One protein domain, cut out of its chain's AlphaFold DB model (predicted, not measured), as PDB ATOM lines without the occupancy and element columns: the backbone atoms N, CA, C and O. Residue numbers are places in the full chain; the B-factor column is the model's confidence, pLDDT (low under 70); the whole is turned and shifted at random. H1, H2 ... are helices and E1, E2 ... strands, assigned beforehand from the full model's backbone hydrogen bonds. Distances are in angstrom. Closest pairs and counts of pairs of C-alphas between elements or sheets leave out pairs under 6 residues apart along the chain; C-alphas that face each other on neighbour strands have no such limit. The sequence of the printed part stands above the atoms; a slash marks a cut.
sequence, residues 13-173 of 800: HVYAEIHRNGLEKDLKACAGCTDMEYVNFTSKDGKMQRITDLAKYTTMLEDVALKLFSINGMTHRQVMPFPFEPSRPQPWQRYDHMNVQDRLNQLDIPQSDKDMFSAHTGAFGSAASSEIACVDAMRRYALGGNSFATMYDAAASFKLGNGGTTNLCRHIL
ATOM      1  N   HIS A  13     126.883 136.028 124.054       74.19
ATOM      2  CA  HIS A  13     125.994 136.102 122.894       74.19
ATOM      3  C   HIS A  13     124.949 134.977 122.864       74.19
ATOM      4  O   HIS A  13     123.807 135.227 122.503       74.19
ATOM      5  N   VAL A  14     125.303 133.758 123.276       74.75
ATOM      6  CA  VAL A  14     124.344 132.644 123.361       74.75
ATOM      7  C   VAL A  14     123.388 132.869 124.525       74.75
ATOM      8  O   VAL A  14     122.186 132.678 124.369       74.75
ATOM      9  N   TYR A  15     123.905 133.333 125.665       77.06
ATOM     10  CA  TYR A  15     123.086 133.719 126.812       77.06
ATOM     11  C   TYR A  15     122.081 134.819 126.447       77.06
ATOM     12  O   TYR A  15     120.900 134.706 126.769       77.06
ATOM     13  N   ALA A  16     122.532 135.851 125.723       81.44
ATOM     14  CA  ALA A  16     121.661 136.916 125.240       81.44
ATOM     15  C   ALA A  16     120.534 136.377 124.347       81.44
ATOM     16  O   ALA A  16     119.394 136.790 124.519       81.44
ATOM     17  N   GLU A  17     120.817 135.429 123.448       83.50
ATOM     18  CA  GLU A  17     119.790 134.812 122.598       83.50
ATOM     19  C   GLU A  17     118.830 133.908 123.382       83.50
ATOM     20  O   GLU A  17     117.628 133.929 123.125       83.50
ATOM     21  N   ILE A  18     119.316 133.156 124.374       82.44
ATOM     22  CA  ILE A  18     118.454 132.367 125.271       82.44
ATOM     23  C   ILE A  18     117.466 133.291 125.990       82.44
ATOM     24  O   ILE A  18     116.265 133.027 125.952       82.44
ATOM     25  N   HIS A  19     117.964 134.383 126.577       84.19
ATOM     26  CA  HIS A  19     117.142 135.326 127.332       84.19
ATOM     27  C   HIS A  19     116.187 136.125 126.440       84.19
ATOM     28  O   HIS A  19     115.006 136.267 126.744       84.19
ATOM     29  N   ARG A  20     116.671 136.598 125.286       85.75
ATOM     30  CA  ARG A  20     115.859 137.311 124.292       85.75
ATOM     31  C   ARG A  20     114.647 136.492 123.845       85.75
ATOM     32  O   ARG A  20     113.577 137.058 123.644       85.75
ATOM     33  N   ASN A  21     114.813 135.178 123.705       83.25
ATOM     34  CA  ASN A  21     113.754 134.262 123.287       83.25
ATOM     35  C   ASN A  21     112.936 133.692 124.467       83.25
ATOM     36  O   ASN A  21     112.046 132.868 124.249       83.25
ATOM     37  N   GLY A  22     113.218 134.102 125.710       85.44
ATOM     38  CA  GLY A  22     112.519 133.622 126.902       85.44
ATOM     39  C   GLY A  22     112.695 132.120 127.152       85.44
ATOM     40  O   GLY A  22     111.776 131.476 127.664       85.44
ATOM     41  N   LEU A  23     113.819 131.537 126.722       84.69
ATOM     42  CA  LEU A  23     114.101 130.097 126.799       84.69
ATOM     43  C   LEU A  23     114.690 129.665 128.144       84.69
ATOM     44  O   LEU A  23     114.797 128.470 128.418       84.69
ATOM     45  N   GLU A  24     115.036 130.612 129.010       82.81
ATOM     46  CA  GLU A  24     115.481 130.366 130.379       82.81
ATOM     47  C   GLU A  24     114.439 129.595 131.200       82.81
ATOM     48  O   GLU A  24     114.805 128.751 132.015       82.81
ATOM     49  N   LYS A  25     113.143 129.800 130.923       83.06
ATOM     50  CA  LYS A  25     112.037 129.072 131.571       83.06
ATOM     51  C   LYS A  25     112.008 127.582 131.219       83.06
ATOM     52  O   LYS A  25     111.428 126.786 131.948       83.06
ATOM     53  N   ASP A  26     112.632 127.216 130.100       81.12
ATOM     54  CA  ASP A  26     112.707 125.844 129.611       81.12
ATOM     55  C   ASP A  26     113.991 125.139 130.066       81.12
ATOM     56  O   ASP A  26     114.203 123.981 129.699       81.12
ATOM     57  N   LEU A  27     114.865 125.788 130.845       78.62
ATOM     58  CA  LEU A  27     116.054 125.140 131.395       78.62
ATOM     59  C   LEU A  27     115.656 123.979 132.314       78.62
ATOM     60  O   LEU A  27     114.812 124.106 133.199       78.62
ATOM     61  N   LYS A  28     116.280 122.821 132.097       75.75
ATOM     62  CA  LYS A  28     116.070 121.608 132.891       75.75
ATOM     63  C   LYS A  28     117.399 121.128 133.442       75.75
ATOM     64  O   LYS A  28     118.392 121.090 132.711       75.75
ATOM     65  N   ALA A  29     117.389 120.704 134.701       72.06
ATOM     66  CA  ALA A  29     118.521 120.007 135.288       72.06
ATOM     67  C   ALA A  29     118.781 118.695 134.529       72.06
ATOM     68  O   ALA A  29     117.855 117.970 134.140       72.06
ATOM     69  N   CYS A  30     120.047 118.394 134.279       65.62
ATOM     70  CA  CYS A  30     120.454 117.104 133.750       65.62
ATOM     71  C   CYS A  30     120.473 116.083 134.888       65.62
ATOM     72  O   CYS A  30     121.265 116.197 135.818       65.62
ATOM     73  N   ALA A  31     119.615 115.066 134.800       57.53
ATOM     74  CA  ALA A  31     119.603 113.970 135.764       57.53
ATOM     75  C   ALA A  31     120.970 113.258 135.810       57.53
ATOM     76  O   ALA A  31     121.478 112.846 134.761       57.53
ATOM     77  N   GLY A  32     121.525 113.113 137.019       55.44
ATOM     78  CA  GLY A  32     122.754 112.365 137.301       55.44
ATOM     79  C   GLY A  32     124.075 113.109 137.070       55.44
ATOM     80  O   GLY A  32     125.125 112.474 137.108       55.44
ATOM     81  N   CYS A  33     124.045 114.425 136.815       54.88
ATOM     82  CA  CYS A  33     125.257 115.247 136.656       54.88
ATOM     83  C   CYS A  33     125.655 116.032 137.921       54.88
ATOM     84  O   CYS A  33     126.771 116.536 137.972       54.88
ATOM     85  N   THR A  34     124.764 116.157 138.908       55.28
ATOM     86  CA  THR A  34     124.962 116.991 140.110       55.28
ATOM     87  C   THR A  34     125.443 116.212 141.335       55.28
ATOM     88  O   THR A  34     126.050 116.807 142.216       55.28
ATOM     89  N   ASP A  35     125.237 114.890 141.363       62.03
ATOM     90  CA  ASP A  35     125.546 114.016 142.505       62.03
ATOM     91  C   ASP A  35     126.488 112.881 142.068       62.03
ATOM     92  O   ASP A  35     126.115 111.708 142.007       62.03
ATOM     93  N   MET A  36     127.712 113.234 141.666       67.12
ATOM     94  CA  MET A  36     128.747 112.236 141.375       67.12
ATOM     95  C   MET A  36     129.002 111.397 142.641       67.12
ATOM     96  O   MET A  36     129.087 111.955 143.728       67.12
ATOM     97  N   GLU A  37     129.119 110.072 142.505       70.88
ATOM     98  CA  GLU A  37     129.358 109.160 143.642       70.88
ATOM     99  C   GLU A  37     130.793 108.614 143.664       70.88
ATOM    100  O   GLU A  37     131.395 108.456 144.724       70.88
ATOM    101  N   TYR A  38     131.366 108.346 142.488       72.50
ATOM    102  CA  TYR A  38     132.743 107.880 142.349       72.50
ATOM    103  C   TYR A  38     133.329 108.198 140.965       72.50
ATOM    104  O   TYR A  38     132.604 108.404 139.992       72.50
ATOM    105  N   VAL A  39     134.661 108.189 140.868       76.25
ATOM    106  CA  VAL A  39     135.421 108.287 139.612       76.25
ATOM    107  C   VAL A  39     136.271 107.034 139.445       76.25
ATOM    108  O   VAL A  39     137.105 106.733 140.295       76.25
ATOM    109  N   ASN A  40     136.091 106.315 138.337       77.00
ATOM    110  CA  ASN A  40     137.012 105.253 137.937       77.00
ATOM    111  C   ASN A  40     138.133 105.856 137.082       77.00
ATOM    112  O   ASN A  40     137.869 106.462 136.044       77.00
ATOM    113  N   PHE A  41     139.380 105.673 137.507       76.88
ATOM    114  CA  PHE A  41     140.565 106.138 136.793       76.88
ATOM    115  C   PHE A  41     141.541 104.985 136.571       76.88
ATOM    116  O   PHE A  41     141.934 104.307 137.517       76.88
ATOM    117  N   THR A  42     141.965 104.789 135.325       73.38
ATOM    118  CA  THR A  42     142.998 103.811 134.974       73.38
ATOM    119  C   THR A  42     144.273 104.555 134.609       73.38
ATOM    120  O   THR A  42     144.315 105.290 133.622       73.38
ATOM    121  N   SER A  43     145.310 104.370 135.425       68.62
ATOM    122  CA  SER A  43     146.643 104.936 135.182       68.62
ATOM    123  C   SER A  43     147.338 104.265 133.989       68.62
ATOM    124  O   SER A  43     146.895 103.220 133.504       68.62
ATOM    125  N   LYS A  44     148.462 104.828 133.526       68.25
ATOM    126  CA  LYS A  44     149.273 104.228 132.446       68.25
ATOM    127  C   LYS A  44     149.761 102.811 132.767       68.25
ATOM    128  O   LYS A  44     149.936 102.018 131.848       68.25
ATOM    129  N   ASP A  45     149.878 102.477 134.050       68.56
ATOM    130  CA  ASP A  45     150.278 101.151 134.530       68.56
ATOM    131  C   ASP A  45     149.131 100.119 134.474       68.56
ATOM    132  O   ASP A  45     149.272  98.994 134.954       68.56
ATOM    133  N   GLY A  46     147.963 100.496 133.939       65.69
ATOM    134  CA  GLY A  46     146.816  99.608 133.723       65.69
ATOM    135  C   GLY A  46     145.996  99.293 134.978       65.69
ATOM    136  O   GLY A  46     144.991  98.591 134.893       65.69
ATOM    137  N   LYS A  47     146.382  99.824 136.145       73.00
ATOM    138  CA  LYS A  47     145.627  99.660 137.394       73.00
ATOM    139  C   LYS A  47     144.457 100.640 137.447       73.00
ATOM    140  O   LYS A  47     144.670 101.855 137.414       73.00
ATOM    141  N   MET A  48     143.247 100.095 137.565       75.12
ATOM    142  CA  MET A  48     142.018 100.849 137.798       75.12
ATOM    143  C   MET A  48     141.884 101.200 139.281       75.12
ATOM    144  O   MET A  48     142.060 100.346 140.148       75.12
ATOM    145  N   GLN A  49     141.561 102.454 139.567       78.19
ATOM    146  CA  GLN A  49     141.294 102.976 140.900       78.19
ATOM    147  C   GLN A  49     139.879 103.553 140.926       78.19
ATOM    148  O   GLN A  49     139.528 104.355 140.060       78.19
ATOM    149  N   ARG A  50     139.075 103.160 141.920       80.94
ATOM    150  CA  ARG A  50     137.764 103.759 142.196       80.94
ATOM    151  C   ARG A  50     137.924 104.806 143.296       80.94
ATOM    152  O   ARG A  50     138.256 104.471 144.430       80.94
ATOM    153  N   ILE A  51     137.707 106.067 142.949       80.62
ATOM    154  CA  ILE A  51     137.835 107.221 143.840       80.62
ATOM    155  C   ILE A  51     136.443 107.586 144.347       80.62
ATOM    156  O   ILE A  51     135.611 108.021 143.560       80.62
ATOM    157  N   THR A  52     136.188 107.418 145.644       81.38
ATOM    158  CA  THR A  52     134.911 107.774 146.296       81.38
ATOM    159  C   THR A  52     134.983 109.100 147.062       81.38
ATOM    160  O   THR A  52     133.957 109.704 147.351       81.38
ATOM    161  N   ASP A  53     136.191 109.585 147.377       84.88
ATOM    162  CA  ASP A  53     136.412 110.912 147.965       84.88
ATOM    163  C   ASP A  53     136.518 111.972 146.858       84.88
ATOM    164  O   ASP A  53     137.591 112.290 146.333       84.88
ATOM    165  N   LEU A  54     135.357 112.488 146.467       78.50
ATOM    166  CA  LEU A  54     135.219 113.422 145.353       78.50
ATOM    167  C   LEU A  54     135.637 114.849 145.701       78.50
ATOM    168  O   LEU A  54     136.032 115.604 144.808       78.50
ATOM    169  N   ALA A  55     135.593 115.212 146.985       80.38
ATOM    170  CA  ALA A  55     136.107 116.490 147.458       80.38
ATOM    171  C   ALA A  55     137.621 116.545 147.231       80.38
ATOM    172  O   ALA A  55     138.115 117.463 146.580       80.38
ATOM    173  N   LYS A  56     138.343 115.496 147.649       82.69
ATOM    174  CA  LYS A  56     139.789 115.384 147.432       82.69
ATOM    175  C   LYS A  56     140.164 115.331 145.950       82.69
ATOM    176  O   LYS A  56     141.134 115.969 145.546       82.69
ATOM    177  N   TYR A  57     139.392 114.611 145.134       81.38
ATOM    178  CA  TYR A  57     139.571 114.587 143.678       81.38
ATOM    179  C   TYR A  57     139.436 115.985 143.057       81.38
ATOM    180  O   TYR A  57     140.291 116.403 142.276       81.38
ATOM    181  N   THR A  58     138.395 116.725 143.443       81.06
ATOM    182  CA  THR A  58     138.142 118.078 142.930       81.06
ATOM    183  C   THR A  58     139.245 119.042 143.361       81.06
ATOM    184  O   THR A  58     139.786 119.753 142.519       81.06
ATOM    185  N   THR A  59     139.656 119.018 144.634       86.00
ATOM    186  CA  THR A  59     140.766 119.846 145.133       86.00
ATOM    187  C   THR A  59     142.073 119.555 144.399       86.00
ATOM    188  O   THR A  59     142.760 120.492 144.004       86.00
ATOM    189  N   MET A  60     142.397 118.282 144.141       88.25
ATOM    190  CA  MET A  60     143.598 117.919 143.383       88.25
ATOM    191  C   MET A  60     143.573 118.504 141.963       88.25
ATOM    192  O   MET A  60     144.559 119.100 141.529       88.25
ATOM    193  N   LEU A  61     142.447 118.393 141.248       84.31
ATOM    194  CA  LEU A  61     142.324 118.961 139.902       84.31
ATOM    195  C   LEU A  61     142.501 120.482 139.894       84.31
ATOM    196  O   LEU A  61     143.173 121.008 139.004       84.31
ATOM    197  N   GLU A  62     141.921 121.174 140.874       88.94
ATOM    198  CA  GLU A  62     142.057 122.625 141.022       88.94
ATOM    199  C   GLU A  62     143.510 123.019 141.331       88.94
ATOM    200  O   GLU A  62     144.062 123.901 140.673       88.94
ATOM    201  N   ASP A  63     144.183 122.315 142.245       89.00
ATOM    202  CA  ASP A  63     145.590 122.562 142.580       89.00
ATOM    203  C   ASP A  63     146.512 122.379 141.366       89.00
ATOM    204  O   ASP A  63     147.409 123.197 141.117       89.00
ATOM    205  N   VAL A  64     146.287 121.326 140.573       90.06
ATOM    206  CA  VAL A  64     147.047 121.093 139.340       90.06
ATOM    207  C   VAL A  64     146.739 122.173 138.300       90.06
ATOM    208  O   VAL A  64     147.678 122.691 137.694       90.06
ATOM    209  N   ALA A  65     145.479 122.591 138.124       88.62
ATOM    210  CA  ALA A  65     145.129 123.690 137.216       88.62
ATOM    211  C   ALA A  65     145.783 125.011 137.614       88.62
ATOM    212  O   ALA A  65     146.345 125.701 136.758       88.62
ATOM    213  N   LEU A  66     145.752 125.360 138.901       88.62
ATOM    214  CA  LEU A  66     146.368 126.582 139.407       88.62
ATOM    215  C   LEU A  66     147.869 126.603 139.111       88.62
ATOM    216  O   LEU A  66     148.377 127.632 138.664       88.62
ATOM    217  N   LYS A  67     148.569 125.476 139.275       89.50
ATOM    218  CA  LYS A  67     150.003 125.355 138.964       89.50
ATOM    219  C   LYS A  67     150.280 125.351 137.458       89.50
ATOM    220  O   LYS A  67     151.222 126.000 137.005       89.50
ATOM    221  N   LEU A  68     149.454 124.660 136.673       88.44
ATOM    222  CA  LEU A  68     149.616 124.532 135.225       88.44
ATOM    223  C   LEU A  68     149.387 125.864 134.501       88.44
ATOM    224  O   LEU A  68     150.206 126.259 133.668       88.44
ATOM    225  N   PHE A  69     148.296 126.557 134.837       90.06
ATOM    226  CA  PHE A  69     147.862 127.790 134.176       90.06
ATOM    227  C   PHE A  69     148.517 129.055 134.735       90.06
ATOM    228  O   PHE A  69     148.458 130.109 134.098       90.06
ATOM    229  N   SER A  70     149.167 128.971 135.895       87.75
ATOM    230  CA  SER A  70     150.076 130.023 136.349       87.75
ATOM    231  C   SER A  70     151.405 129.894 135.611       87.75
ATOM    232  O   SER A  70     152.065 128.853 135.664       87.75
ATOM    233  N   ILE A  71     151.796 130.943 134.890       84.81
ATOM    234  CA  ILE A  71     152.973 130.930 134.013       84.81
ATOM    235  C   ILE A  71     153.869 132.113 134.382       84.81
ATOM    236  O   ILE A  71     153.422 133.258 134.365       84.81
ATOM    237  N   ASN A  72     155.143 131.844 134.692       81.56
ATOM    238  CA  ASN A  72     156.171 132.858 134.977       81.56
ATOM    239  C   ASN A  72     155.762 133.891 136.046       81.56
ATOM    240  O   ASN A  72     155.931 135.093 135.860       81.56
ATOM    241  N   GLY A  73     155.168 133.429 137.151       79.50
ATOM    242  CA  GLY A  73     154.720 134.294 138.252       79.50
ATOM    243  C   GLY A  73     153.427 135.070 137.977       79.50
ATOM    244  O   GLY A  73     152.926 135.746 138.871       79.50
ATOM    245  N   MET A  74     152.849 134.954 136.776       84.56
ATOM    246  CA  MET A  74     151.514 135.463 136.477       84.56
ATOM    247  C   MET A  74     150.472 134.401 136.815       84.56
ATOM    248  O   MET A  74     150.580 133.248 136.392       84.56
ATOM    249  N   THR A  75     149.425 134.800 137.528       87.06
ATOM    250  CA  THR A  75     148.252 133.948 137.742       87.06
ATOM    251  C   THR A  75     147.505 133.736 136.426       87.06
ATOM    252  O   THR A  75     147.540 134.585 135.533       87.06
ATOM    253  N   HIS A  76     146.759 132.641 136.308       82.94
ATOM    254  CA  HIS A  76     145.926 132.348 135.135       82.94
ATOM    255  C   HIS A  76     145.000 133.522 134.728       82.94
ATOM    256  O   HIS A  76     144.843 133.797 133.538       82.94
ATOM    257  N   ARG A  77     144.472 134.298 135.695       87.62
ATOM    258  CA  ARG A  77     143.656 135.508 135.440       87.62
ATOM    259  C   ARG A  77     144.452 136.654 134.819       87.62
ATOM    260  O   ARG A  77     143.918 137.411 134.015       87.62
ATOM    261  N   GLN A  78     145.724 136.790 135.183       87.00
ATOM    262  CA  GLN A  78     146.626 137.774 134.581       87.00
ATOM    263  C   GLN A  78     147.100 137.320 133.197       87.00
ATOM    264  O   GLN A  78     147.294 138.151 132.314       87.00
ATOM    265  N   VAL A  79     147.269 136.009 132.992       85.75
ATOM    266  CA  VAL A  79     147.648 135.439 131.693       85.75
ATOM    267  C   VAL A  79     146.511 135.584 130.671       85.75
ATOM    268  O   VAL A  79     146.769 135.919 129.509       85.75
ATOM    269  N   MET A  80     145.255 135.392 131.097       86.38
ATOM    270  CA  MET A  80     144.061 135.498 130.253       86.38
ATOM    271  C   MET A  80     142.935 136.322 130.911       86.38
ATOM    272  O   MET A  80     141.943 135.761 131.373       86.38
ATOM    273  N   PRO A  81     143.043 137.664 130.916       84.12
ATOM    274  CA  PRO A  81     142.039 138.534 131.535       84.12
ATOM    275  C   PRO A  81     140.712 138.596 130.763       84.12
ATOM    276  O   PRO A  81     139.672 138.876 131.354       84.12
ATOM    277  N   PHE A  82     140.723 138.337 129.448       83.12
ATOM    278  CA  PHE A  82     139.535 138.425 128.591       83.12
ATOM    279  C   PHE A  82     139.325 137.123 127.798       83.12
ATOM    280  O   PHE A  82     139.566 137.093 126.583       83.12
ATOM    281  N   PRO A  83     138.863 136.032 128.442       79.31
ATOM    282  CA  PRO A  83     138.702 134.726 127.790       79.31
ATOM    283  C   PRO A  83     137.632 134.721 126.680       79.31
ATOM    284  O   PRO A  83     137.696 133.917 125.744       79.31
ATOM    285  N   PHE A  84     136.677 135.656 126.725       74.75
ATOM    286  CA  PHE A  84     135.633 135.826 125.708       74.75
ATOM    287  C   PHE A  84     136.118 136.565 124.447       74.75
ATOM    288  O   PHE A  84     135.483 136.457 123.401       74.75
ATOM    289  N   GLU A  85     137.257 137.269 124.506       70.62
ATOM    290  CA  GLU A  85     137.743 138.144 123.427       70.62
ATOM    291  C   GLU A  85     139.176 137.787 122.980       70.62
ATOM    292  O   GLU A  85     140.135 138.519 123.247       70.62
ATOM    293  N   PRO A  86     139.356 136.665 122.259       61.97
ATOM    294  CA  PRO A  86     140.678 136.160 121.877       61.97
ATOM    295  C   PRO A  86     141.404 137.054 120.857       61.97
ATOM    296  O   PRO A  86     142.612 136.925 120.665       61.97
ATOM    297  N   SER A  87     140.687 137.972 120.202       57.06
ATOM    298  CA  SER A  87     141.251 138.949 119.269       57.06
ATOM    299  C   SER A  87     142.000 140.092 119.965       57.06
ATOM    300  O   SER A  87     142.835 140.738 119.328       57.06
ATOM    301  N   ARG A  88     141.749 140.345 121.260       67.88
ATOM    302  CA  ARG A  88     142.493 141.360 122.020       67.88
ATOM    303  C   ARG A  88     143.941 140.905 122.254       67.88
ATOM    304  O   ARG A  88     144.169 139.726 122.540       67.88
ATOM    305  N   PRO A  89     144.938 141.806 122.169       66.12
ATOM    306  CA  PRO A  89     146.294 141.515 122.629       66.12
ATOM    307  C   PRO A  89     146.281 141.118 124.108       66.12
ATOM    308  O   PRO A  89     145.735 141.842 124.937       66.12
ATOM    309  N   GLN A  90     146.844 139.956 124.432       77.81
ATOM    310  CA  GLN A  90     146.792 139.376 125.774       77.81
ATOM    311  C   GLN A  90     148.061 138.550 126.058       77.81
ATOM    312  O   GLN A  90     148.637 137.987 125.118       77.81
ATOM    313  N   PRO A  91     148.502 138.433 127.327       81.38
ATOM    314  CA  PRO A  91     149.752 137.750 127.681       81.38
ATOM    315  C   PRO A  91     149.834 136.285 127.226       81.38
ATOM    316  O   PRO A  91     150.902 135.847 126.797       81.38
ATOM    317  N   TRP A  92     148.709 135.553 127.221       83.62
ATOM    318  CA  TRP A  92     148.642 134.152 126.775       83.62
ATOM    319  C   TRP A  92     149.184 133.914 125.358       83.62
ATOM    320  O   TRP A  92     149.644 132.818 125.051       83.62
ATOM    321  N   GLN A  93     149.198 134.931 124.491       77.94
ATOM    322  CA  GLN A  93     149.628 134.799 123.094       77.94
ATOM    323  C   GLN A  93     151.108 134.413 122.946       77.94
ATOM    324  O   GLN A  93     151.505 133.892 121.908       77.94
ATOM    325  N   ARG A  94     151.940 134.668 123.964       78.19
ATOM    326  CA  ARG A  94     153.347 134.230 123.988       78.19
ATOM    327  C   ARG A  94     153.484 132.742 124.309       78.19
ATOM    328  O   ARG A  94     154.506 132.151 123.982       78.19
ATOM    329  N   TYR A  95     152.452 132.144 124.898       82.31
ATOM    330  CA  TYR A  95     152.441 130.789 125.447       82.31
ATOM    331  C   TYR A  95     151.632 129.791 124.599       82.31
ATOM    332  O   TYR A  95     151.605 128.608 124.913       82.31
ATOM    333  N   ASP A  96     151.024 130.240 123.494       79.81
ATOM    334  CA  ASP A  96     150.219 129.410 122.572       79.81
ATOM    335  C   ASP A  96     151.015 128.268 121.916       79.81
ATOM    336  O   ASP A  96     150.426 127.343 121.373       79.81
ATOM    337  N   HIS A  97     152.349 128.297 121.984       78.44
ATOM    338  CA  HIS A  97     153.220 127.235 121.481       78.44
ATOM    339  C   HIS A  97     153.298 126.001 122.394       78.44
ATOM    340  O   HIS A  97     153.782 124.967 121.944       78.44
ATOM    341  N   MET A  98     152.855 126.095 123.653       86.25
ATOM    342  CA  MET A  98     152.910 124.982 124.605       86.25
ATOM    343  C   MET A  98     151.691 124.067 124.458       86.25
ATOM    344  O   MET A  98     150.555 124.548 124.381       86.25
ATOM    345  N   ASN A  99     151.906 122.752 124.502       89.12
ATOM    346  CA  ASN A  99     150.833 121.784 124.733       89.12
ATOM    347  C   ASN A  99     150.655 121.500 126.241       89.12
ATOM    348  O   ASN A  99     151.480 121.899 127.069       89.12
ATOM    349  N   VAL A 100     149.544 120.854 126.606       88.50
ATOM    350  CA  VAL A 100     149.224 120.524 128.005       88.50
ATOM    351  C   VAL A 100     150.256 119.563 128.604       88.50
ATOM    352  O   VAL A 100     150.665 119.749 129.750       88.50
ATOM    353  N   GLN A 101     150.707 118.561 127.842       88.31
ATOM    354  CA  GLN A 101     151.643 117.543 128.331       88.31
ATOM    355  C   GLN A 101     153.018 118.126 128.697       88.31
ATOM    356  O   GLN A 101     153.539 117.835 129.772       88.31
ATOM    357  N   ASP A 102     153.583 118.983 127.850       88.25
ATOM    358  CA  ASP A 102     154.862 119.657 128.087       88.25
ATOM    359  C   ASP A 102     154.791 120.527 129.336       88.25
ATOM    360  O   ASP A 102     155.722 120.545 130.144       88.25
ATOM    361  N   ARG A 103     153.659 121.211 129.539       90.31
ATOM    362  CA  ARG A 103     153.461 122.026 130.734       90.31
ATOM    363  C   ARG A 103     153.333 121.169 131.993       90.31
ATOM    364  O   ARG A 103     153.946 121.515 132.996       90.31
ATOM    365  N   LEU A 104     152.614 120.043 131.945       89.88
ATOM    366  CA  LEU A 104     152.547 119.084 133.057       89.88
ATOM    367  C   LEU A 104     153.932 118.528 133.415       89.88
ATOM    368  O   LEU A 104     154.254 118.382 134.593       89.88
ATOM    369  N   ASN A 105     154.770 118.257 132.413       89.44
ATOM    370  CA  ASN A 105     156.123 117.737 132.618       89.44
ATOM    371  C   ASN A 105     157.035 118.742 133.344       89.44
ATOM    372  O   ASN A 105     157.917 118.321 134.085       89.44
ATOM    373  N   GLN A 106     156.792 120.049 133.188       88.50
ATOM    374  CA  GLN A 106     157.535 121.117 133.871       88.50
ATOM    375  C   GLN A 106     157.140 121.316 135.343       88.50
ATOM    376  O   GLN A 106     157.819 122.055 136.054       88.50
ATOM    377  N   LEU A 107     156.028 120.733 135.799       89.06
ATOM    378  CA  LEU A 107     155.562 120.885 137.176       89.06
ATOM    379  C   LEU A 107     156.172 119.820 138.089       89.06
ATOM    380  O   LEU A 107     156.178 118.630 137.759       89.06
ATOM    381  N   ASP A 108     156.599 120.245 139.275       89.44
ATOM    382  CA  ASP A 108     156.991 119.349 140.363       89.44
ATOM    383  C   ASP A 108     155.746 118.913 141.156       89.44
ATOM    384  O   ASP A 108     155.351 119.522 142.151       89.44
ATOM    385  N   ILE A 109     155.038 117.922 140.611       89.50
ATOM    386  CA  ILE A 109     153.832 117.310 141.185       89.50
ATOM    387  C   ILE A 109     153.854 115.790 140.946       89.50
ATOM    388  O   ILE A 109     154.517 115.341 140.002       89.50
ATOM    389  N   PRO A 110     153.125 114.991 141.750       88.94
ATOM    390  CA  PRO A 110     153.070 113.539 141.592       88.94
ATOM    391  C   PRO A 110     152.642 113.094 140.187       88.94
ATOM    392  O   PRO A 110     151.762 113.692 139.565       88.94
ATOM    393  N   GLN A 111     153.235 112.004 139.688       84.75
ATOM    394  CA  GLN A 111     152.919 111.471 138.357       84.75
ATOM    395  C   GLN A 111     151.456 111.011 138.238       84.75
ATOM    396  O   GLN A 111     150.850 111.186 137.184       84.75
ATOM    397  N   SER A 112     150.871 110.501 139.329       82.00
ATOM    398  CA  SER A 112     149.445 110.159 139.414       82.00
ATOM    399  C   SER A 112     148.546 111.345 139.069       82.00
ATOM    400  O   SER A 112     147.581 111.195 138.322       82.00
ATOM    401  N   ASP A 113     148.897 112.530 139.566       86.44
ATOM    402  CA  ASP A 113     148.109 113.751 139.416       86.44
ATOM    403  C   ASP A 113     148.263 114.295 137.989       86.44
ATOM    404  O   ASP A 113     147.287 114.720 137.368       86.44
ATOM    405  N   LYS A 114     149.474 114.186 137.415       87.06
ATOM    406  CA  LYS A 114     149.740 114.498 135.999       87.06
ATOM    407  C   LYS A 114     148.920 113.616 135.065       87.06
ATOM    408  O   LYS A 114     148.296 114.129 134.136       87.06
ATOM    409  N   ASP A 115     148.915 112.305 135.295       83.44
ATOM    410  CA  ASP A 115     148.186 111.356 134.452       83.44
ATOM    411  C   ASP A 115     146.668 111.558 134.575       83.44
ATOM    412  O   ASP A 115     145.958 111.526 133.566       83.44
ATOM    413  N   MET A 116     146.171 111.851 135.780       81.56
ATOM    414  CA  MET A 116     144.755 112.133 136.018       81.56
ATOM    415  C   MET A 116     144.306 113.431 135.337       81.56
ATOM    416  O   MET A 116     143.304 113.440 134.620       81.56
ATOM    417  N   PHE A 117     145.086 114.509 135.461       86.06
ATOM    418  CA  PHE A 117     144.813 115.772 134.773       86.06
ATOM    419  C   PHE A 117     144.935 115.643 133.244       86.06
ATOM    420  O   PHE A 117     144.154 116.220 132.482       86.06
ATOM    421  N   SER A 118     145.888 114.844 132.761       84.12
ATOM    422  CA  SER A 118     146.027 114.527 131.337       84.12
ATOM    423  C   SER A 118     144.804 113.775 130.801       84.12
ATOM    424  O   SER A 118     144.305 114.112 129.729       84.12
ATOM    425  N   ALA A 119     144.286 112.784 131.533       79.31
ATOM    426  CA  ALA A 119     143.059 112.080 131.152       79.31
ATOM    427  C   ALA A 119     141.848 113.025 131.129       79.31
ATOM    428  O   ALA A 119     141.038 112.988 130.203       79.31
ATOM    429  N   HIS A 120     141.779 113.929 132.104       78.94
ATOM    430  CA  HIS A 120     140.739 114.944 132.214       78.94
ATOM    431  C   HIS A 120     140.738 115.921 131.024       78.94
ATOM    432  O   HIS A 120     139.719 116.123 130.364       78.94
ATOM    433  N   THR A 121     141.900 116.482 130.683       77.75
ATOM    434  CA  THR A 121     142.049 117.360 129.509       77.75
ATOM    435  C   THR A 121     141.836 116.623 128.189       77.75
ATOM    436  O   THR A 121     141.245 117.190 127.270       77.75
ATOM    437  N   GLY A 122     142.226 115.349 128.109       76.62
ATOM    438  CA  GLY A 122     141.958 114.495 126.954       76.62
ATOM    439  C   GLY A 122     140.467 114.245 126.725       76.62
ATOM    440  O   GLY A 122     140.013 114.294 125.584       76.62
ATOM    441  N   ALA A 123     139.682 114.078 127.794       72.75
ATOM    442  CA  ALA A 123     138.224 113.984 127.704       72.75
ATOM    443  C   ALA A 123     137.585 115.289 127.186       72.75
ATOM    444  O   ALA A 123     136.617 115.247 126.430       72.75
ATOM    445  N   PHE A 124     138.149 116.453 127.532       70.06
ATOM    446  CA  PHE A 124     137.679 117.744 127.019       70.06
ATOM    447  C   PHE A 124     138.059 118.014 125.568       70.06
ATOM    448  O   PHE A 124     137.283 118.634 124.844       70.06
ATOM    449  N   GLY A 125     139.274 117.655 125.161       68.81
ATOM    450  CA  GLY A 125     139.773 117.922 123.814       68.81
ATOM    451  C   GLY A 125     139.363 116.865 122.794       68.81
ATOM    452  O   GLY A 125     139.443 117.141 121.598       68.81
ATOM    453  N   SER A 126     138.943 115.680 123.260       75.81
ATOM    454  CA  SER A 126     138.892 114.451 122.459       75.81
ATOM    455  C   SER A 126     140.158 114.315 121.606       75.81
ATOM    456  O   SER A 126     140.093 114.156 120.388       75.81
ATOM    457  N   ALA A 127     141.307 114.461 122.266       76.75
ATOM    458  CA  ALA A 127     142.646 114.421 121.692       76.75
ATOM    459  C   ALA A 127     143.667 114.116 122.799       76.75
ATOM    460  O   ALA A 127     143.354 114.217 123.990       76.75
ATOM    461  N   ALA A 128     144.900 113.768 122.431       82.06
ATOM    462  CA  ALA A 128     145.958 113.589 123.419       82.06
ATOM    463  C   ALA A 128     146.372 114.942 124.032       82.06
ATOM    464  O   ALA A 128     146.415 115.967 123.354       82.06
ATOM    465  N   SER A 129     146.758 114.956 125.308       83.56
ATOM    466  CA  SER A 129     147.274 116.156 125.995       83.56
ATOM    467  C   SER A 129     148.527 116.752 125.330       83.56
ATOM    468  O   SER A 129     148.787 117.947 125.462       83.56
ATOM    469  N   SER A 130     149.285 115.946 124.578       84.25
ATOM    470  CA  SER A 130     150.417 116.378 123.746       84.25
ATOM    471  C   SER A 130     149.999 117.189 122.516       84.25
ATOM    472  O   SER A 130     150.809 117.916 121.947       84.25
ATOM    473  N   GLU A 131     148.739 117.083 122.099       81.69
ATOM    474  CA  GLU A 131     148.195 117.760 120.917       81.69
ATOM    475  C   GLU A 131     147.347 118.976 121.290       81.69
ATOM    476  O   GLU A 131     147.197 119.890 120.482       81.69
ATOM    477  N   ILE A 132     146.807 119.010 122.511       84.50
ATOM    478  CA  ILE A 132     145.959 120.096 123.010       84.50
ATOM    479  C   ILE A 132     146.827 121.288 123.417       84.50
ATOM    480  O   ILE A 132     147.723 121.163 124.257       84.50
ATOM    481  N   ALA A 133     146.532 122.472 122.876       85.81
ATOM    482  CA  ALA A 133     147.190 123.704 123.295       85.81
ATOM    483  C   ALA A 133     146.897 124.013 124.773       85.81
ATOM    484  O   ALA A 133     145.737 124.091 125.190       85.81
ATOM    485  N   CYS A 134     147.942 124.292 125.556       88.56
ATOM    486  CA  CYS A 134     147.801 124.649 126.970       88.56
ATOM    487  C   CYS A 134     146.921 125.898 127.155       88.56
ATOM    488  O   CYS A 134     146.166 126.005 128.122       88.56
ATOM    489  N   VAL A 135     146.979 126.836 126.203       86.00
ATOM    490  CA  VAL A 135     146.152 128.049 126.224       86.00
ATOM    491  C   VAL A 135     144.676 127.782 125.916       86.00
ATOM    492  O   VAL A 135     143.832 128.503 126.441       86.00
ATOM    493  N   ASP A 136     144.339 126.755 125.125       83.44
ATOM    494  CA  ASP A 136     142.938 126.380 124.865       83.44
ATOM    495  C   ASP A 136     142.315 125.738 126.111       83.44
ATOM    496  O   ASP A 136     141.201 126.089 126.506       83.44
ATOM    497  N   ALA A 137     143.072 124.878 126.802       86.81
ATOM    498  CA  ALA A 137     142.672 124.312 128.091       86.81
ATOM    499  C   ALA A 137     142.474 125.406 129.161       86.81
ATOM    500  O   ALA A 137     141.432 125.454 129.814       86.81
ATOM    501  N   MET A 138     143.424 126.342 129.274       88.31
ATOM    502  CA  MET A 138     143.334 127.494 130.183       88.31
ATOM    503  C   MET A 138     142.120 128.371 129.880       88.31
ATOM    504  O   MET A 138     141.452 128.854 130.793       88.31
ATOM    505  N   ARG A 139     141.813 128.576 128.596       85.50
ATOM    506  CA  ARG A 139     140.660 129.371 128.183       85.50
ATOM    507  C   ARG A 139     139.353 128.761 128.658       85.50
ATOM    508  O   ARG A 139     138.505 129.490 129.155       85.50
ATOM    509  N   ARG A 140     139.189 127.444 128.531       80.75
ATOM    510  CA  ARG A 140     137.995 126.734 129.020       80.75
ATOM    511  C   ARG A 140     137.850 126.850 130.530       80.75
ATOM    512  O   ARG A 140     136.770 127.185 131.003       80.75
ATOM    513  N   TYR A 141     138.949 126.665 131.254       86.19
ATOM    514  CA  TYR A 141     138.992 126.865 132.698       86.19
ATOM    515  C   TYR A 141     138.576 128.293 133.092       86.19
ATOM    516  O   TYR A 141     137.718 128.485 133.952       86.19
ATOM    517  N   ALA A 142     139.104 129.310 132.402       86.88
ATOM    518  CA  ALA A 142     138.756 130.711 132.642       86.88
ATOM    519  C   ALA A 142     137.289 131.040 132.297       86.88
ATOM    520  O   ALA A 142     136.647 131.806 133.015       86.88
ATOM    521  N   LEU A 143     136.739 130.450 131.228       79.56
ATOM    522  CA  LEU A 143     135.320 130.570 130.863       79.56
ATOM    523  C   LEU A 143     134.394 129.916 131.900       79.56
ATOM    524  O   LEU A 143     133.283 130.394 132.104       79.56
ATOM    525  N   GLY A 144     134.865 128.869 132.578       77.75
ATOM    526  CA  GLY A 144     134.204 128.242 133.722       77.75
ATOM    527  C   GLY A 144     134.370 129.007 135.036       77.75
ATOM    528  O   GLY A 144     134.261 128.411 136.095       77.75
ATOM    529  N   GLY A 145     134.695 130.304 135.010       81.19
ATOM    530  CA  GLY A 145     134.874 131.092 136.234       81.19
ATOM    531  C   GLY A 145     136.196 130.837 136.966       81.19
ATOM    532  O   GLY A 145     136.385 131.350 138.068       81.19
ATOM    533  N   ASN A 146     137.153 130.150 136.331       85.25
ATOM    534  CA  ASN A 146     138.406 129.691 136.940       85.25
ATOM    535  C   ASN A 146     138.184 128.649 138.045       85.25
ATOM    536  O   ASN A 146     138.842 128.707 139.082       85.25
ATOM    537  N   SER A 147     137.234 127.743 137.821       85.00
ATOM    538  CA  SER A 147     137.037 126.536 138.615       85.00
ATOM    539  C   SER A 147     136.539 125.427 137.700       85.00
ATOM    540  O   SER A 147     135.656 125.646 136.865       85.00
ATOM    541  N   PHE A 148     137.076 124.222 137.862       77.31
ATOM    542  CA  PHE A 148     136.531 123.048 137.200       77.31
ATOM    543  C   PHE A 148     135.144 122.702 137.711       77.31
ATOM    544  O   PHE A 148     134.307 122.341 136.895       77.31
ATOM    545  N   ALA A 149     134.859 122.858 139.005       77.38
ATOM    546  CA  ALA A 149     133.517 122.615 139.534       77.38
ATOM    547  C   ALA A 149     132.476 123.478 138.804       77.38
ATOM    548  O   ALA A 149     131.525 122.958 138.225       77.38
ATOM    549  N   THR A 150     132.727 124.786 138.699       76.44
ATOM    550  CA  THR A 150     131.850 125.700 137.956       76.44
ATOM    551  C   THR A 150     131.859 125.430 136.449       76.44
ATOM    552  O   THR A 150     130.823 125.553 135.799       76.44
ATOM    553  N   MET A 151     132.994 125.026 135.870       76.94
ATOM    554  CA  MET A 151     133.067 124.593 134.470       76.94
ATOM    555  C   MET A 151     132.175 123.371 134.207       76.94
ATOM    556  O   MET A 151     131.478 123.341 133.194       76.94
ATOM    557  N   TYR A 152     132.183 122.380 135.102       72.75
ATOM    558  CA  TYR A 152     131.356 121.178 135.027       72.75
ATOM    559  C   TYR A 152     129.887 121.487 135.254       72.75
ATOM    560  O   TYR A 152     129.059 121.044 134.463       72.75
ATOM    561  N   ASP A 153     129.569 122.322 136.240       72.00
ATOM    562  CA  ASP A 153     128.204 122.785 136.459       72.00
ATOM    563  C   ASP A 153     127.658 123.508 135.231       72.00
ATOM    564  O   ASP A 153     126.567 123.206 134.735       72.00
ATOM    565  N   ALA A 154     128.464 124.407 134.671       68.75
ATOM    566  CA  ALA A 154     128.127 125.114 133.451       68.75
ATOM    567  C   ALA A 154     128.053 124.188 132.236       68.75
ATOM    568  O   ALA A 154     127.368 124.546 131.293       68.75
ATOM    569  N   ALA A 155     128.746 123.046 132.204       67.25
ATOM    570  CA  ALA A 155     128.773 122.138 131.056       67.25
ATOM    571  C   ALA A 155     127.726 121.017 131.119       67.25
ATOM    572  O   ALA A 155     127.306 120.527 130.067       67.25
ATOM    573  N   ALA A 156     127.354 120.582 132.320       67.19
ATOM    574  CA  ALA A 156     126.652 119.325 132.535       67.19
ATOM    575  C   ALA A 156     125.390 119.465 133.389       67.19
ATOM    576  O   ALA A 156     124.487 118.654 133.192       67.19
ATOM    577  N   SER A 157     125.273 120.467 134.270       69.38
ATOM    578  CA  SER A 157     124.168 120.532 135.245       69.38
ATOM    579  C   SER A 157     122.849 121.008 134.636       69.38
ATOM    580  O   SER A 157     121.789 120.525 135.032       69.38
ATOM    581  N   PHE A 158     122.881 121.869 133.613       71.44
ATOM    582  CA  PHE A 158     121.670 122.390 132.963       71.44
ATOM    583  C   PHE A 158     121.682 122.193 131.451       71.44
ATOM    584  O   PHE A 158     122.711 122.345 130.794       71.44
ATOM    585  N   LYS A 159     120.509 121.923 130.875       74.06
ATOM    586  CA  LYS A 159     120.279 121.911 129.426       74.06
ATOM    587  C   LYS A 159     118.992 122.641 129.077       74.06
ATOM    588  O   LYS A 159     118.057 122.684 129.873       74.06
ATOM    589  N   LEU A 160     118.907 123.135 127.848       75.94
ATOM    590  CA  LEU A 160     117.641 123.623 127.306       75.94
ATOM    591  C   LEU A 160     116.655 122.450 127.155       75.94
ATOM    592  O   LEU A 160     116.971 121.404 126.577       75.94
ATOM    593  N   GLY A 161     115.456 122.606 127.703       74.19
ATOM    594  CA  GLY A 161     114.342 121.683 127.543       74.19
ATOM    595  C   GLY A 161     113.795 121.673 126.115       74.19
ATOM    596  O   GLY A 161     114.275 122.379 125.232       74.19
ATOM    597  N   ASN A 162     112.795 120.824 125.870       74.75
ATOM    598  CA  ASN A 162     111.991 120.835 124.637       74.75
ATOM    599  C   ASN A 162     112.796 120.697 123.323       74.75
ATOM    600  O   ASN A 162     112.380 121.157 122.265       74.75
ATOM    601  N   GLY A 163     113.947 120.014 123.371       70.88
ATOM    602  CA  GLY A 163     114.790 119.761 122.197       70.88
ATOM    603  C   GLY A 163     116.198 120.354 122.260       70.88
ATOM    604  O   GLY A 163     116.926 120.221 121.281       70.88
ATOM    605  N   GLY A 164     116.615 120.960 123.379       76.69
ATOM    606  CA  GLY A 164     118.005 121.386 123.568       76.69
ATOM    607  C   GLY A 164     118.399 122.544 122.658       76.69
ATOM    608  O   GLY A 164     117.609 123.452 122.410       76.69
ATOM    609  N   THR A 165     119.616 122.492 122.113       74.75
ATOM    610  CA  THR A 165     120.110 123.486 121.146       74.75
ATOM    611  C   THR A 165     119.218 123.572 119.908       74.75
ATOM    612  O   THR A 165     119.055 124.649 119.347       74.75
ATOM    613  N   THR A 166     118.558 122.476 119.514       80.88
ATOM    614  CA  THR A 166     117.586 122.503 118.413       80.88
ATOM    615  C   THR A 166     116.407 123.426 118.718       80.88
ATOM    616  O   THR A 166     115.903 124.062 117.797       80.88
ATOM    617  N   ASN A 167     115.976 123.535 119.980       81.56
ATOM    618  CA  ASN A 167     114.907 124.459 120.360       81.56
ATOM    619  C   ASN A 167     115.346 125.920 120.165       81.56
ATOM    620  O   ASN A 167     114.661 126.679 119.488       81.56
ATOM    621  N   LEU A 168     116.546 126.276 120.639       83.94
ATOM    622  CA  LEU A 168     117.137 127.598 120.403       83.94
ATOM    623  C   LEU A 168     117.256 127.911 118.904       83.94
ATOM    624  O   LEU A 168     116.824 128.969 118.459       83.94
ATOM    625  N   CYS A 169     117.773 126.973 118.103       83.75
ATOM    626  CA  CYS A 169     117.862 127.154 116.654       83.75
ATOM    627  C   CYS A 169     116.485 127.358 116.005       83.75
ATOM    628  O   CYS A 169     116.369 128.174 115.097       83.75
ATOM    629  N   ARG A 170     115.441 126.647 116.456       85.94
ATOM    630  CA  ARG A 170     114.073 126.841 115.950       85.94
ATOM    631  C   ARG A 170     113.537 128.225 116.287       85.94
ATOM    632  O   ARG A 170     112.964 128.843 115.405       85.94
ATOM    633  N   HIS A 171     113.760 128.720 117.500       86.25
ATOM    634  CA  HIS A 171     113.357 130.075 117.880       86.25
ATOM    635  C   HIS A 171     114.056 131.146 117.030       86.25
ATOM    636  O   HIS A 171     113.396 132.010 116.456       86.25
ATOM    637  N   ILE A 172     115.369 131.013 116.823       84.75
ATOM    638  CA  ILE A 172     116.117 131.890 115.908       84.75
ATOM    639  C   ILE A 172     115.540 131.813 114.482       84.75
ATOM    640  O   ILE A 172     115.392 132.833 113.816       84.75
ATOM    641  N   LEU A 173     115.174 130.614 114.014       86.31
ATOM    642  CA  LEU A 173     114.535 130.433 112.707       86.31
ATOM    643  C   LEU A 173     113.128 131.040 112.640       86.31
ATOM    644  O   LEU A 173     112.754 131.516 111.577       86.31
TER     645      LEU A 173
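What this domain is: This is residues 13 to 173 of the 800 residues of a protein of Zymoseptoria brevis (UniProt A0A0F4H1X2). Two unequal lobes stand with open space between them: a larger one of crossed helices, H3 to H8, with the hairpin E2 and E3 at one end of H3, and a small one of H1, H2, H10 and the strand pair E1 and E4, which holds both ends of the printed part. H9 and the stretch from residues 30 to 38 bridge the lobes. The printed part has 161 residues, with ten named helices and four strands in the order H1 H2 E1 E2 E3 H3 H4 H5 H6 H7 H8 H9 E4 H10; both two-stranded sheets, E1 - E4 and E2 - E3, are antiparallel. The class is mostly helix, and the whole is only just compact, close to loose, with a radius of gyration of the C-alphas of 17.8 A and spans of 50 by 42 by 24 A.

How they stand to each other: H1, residues 13 to 20, is close to but not clearly touching H2, residues 23 to 26, and H10, residues 165 to 173; the closest C-alphas are those of Ile 18 and Glu 24, 6.2 A, and Ile 18 and Leu 168, 6.9 A. E1, residues 27 to 29, is antiparallel to E4, residues 158 to 160, with N 28 and O 159 2.9 A apart. E2, residues 39 to 42, and E3, residues 48 to 51, form a hairpin, with N 41 and O 49 2.9 A apart. H3, residues 54 to 69, touches H7, residues 111 to 125, about perpendicular at 83 degrees, through its residues 60 to 64 alone, C-alphas 61 and 117 being closest at 6.5 A. H6, residues 100 to 105, and H7 form a helical hairpin at a shallow tilt of 7 degrees, opposite ways, Leu 104 and Lys 114 having the closest C-alphas, 6.1 A. The hub H8, residues 134 to 143, touches H9, residues 148 to 157, with C-alphas 141 and 148 closest at 6.4 A. H8 only just touches H6 and H4, residues 76 to 79, each with 3 pairs of C-alphas within 8 A; H4 only just touches H5, residues 91 to 94, likewise with 3. Each O i to N i+4 pair is within hydrogen-bond range in H1, H3 and H6 to H10; H2, H4 and H5 are too short for one.

Where its parts are: H1 begins at C-alpha 13 (125.994, 136.102, 122.894). H3 runs 22.2 A from C-alpha 54 (135.219, 113.422, 145.353), H7 20.6 A and H8 14.4 A. H10 ends at C-alpha 173 (114.535, 130.433, 112.707).

The domain as a whole: The C-alphas farthest apart, of Asp 108 and Leu 173, are 51.9 A apart. The printed part has no cut; the link H4 to H5 is long. pLDDT is under 70 at residues 30 to 36, 43 to 46, 86 to 89, 125 and 154 to 157.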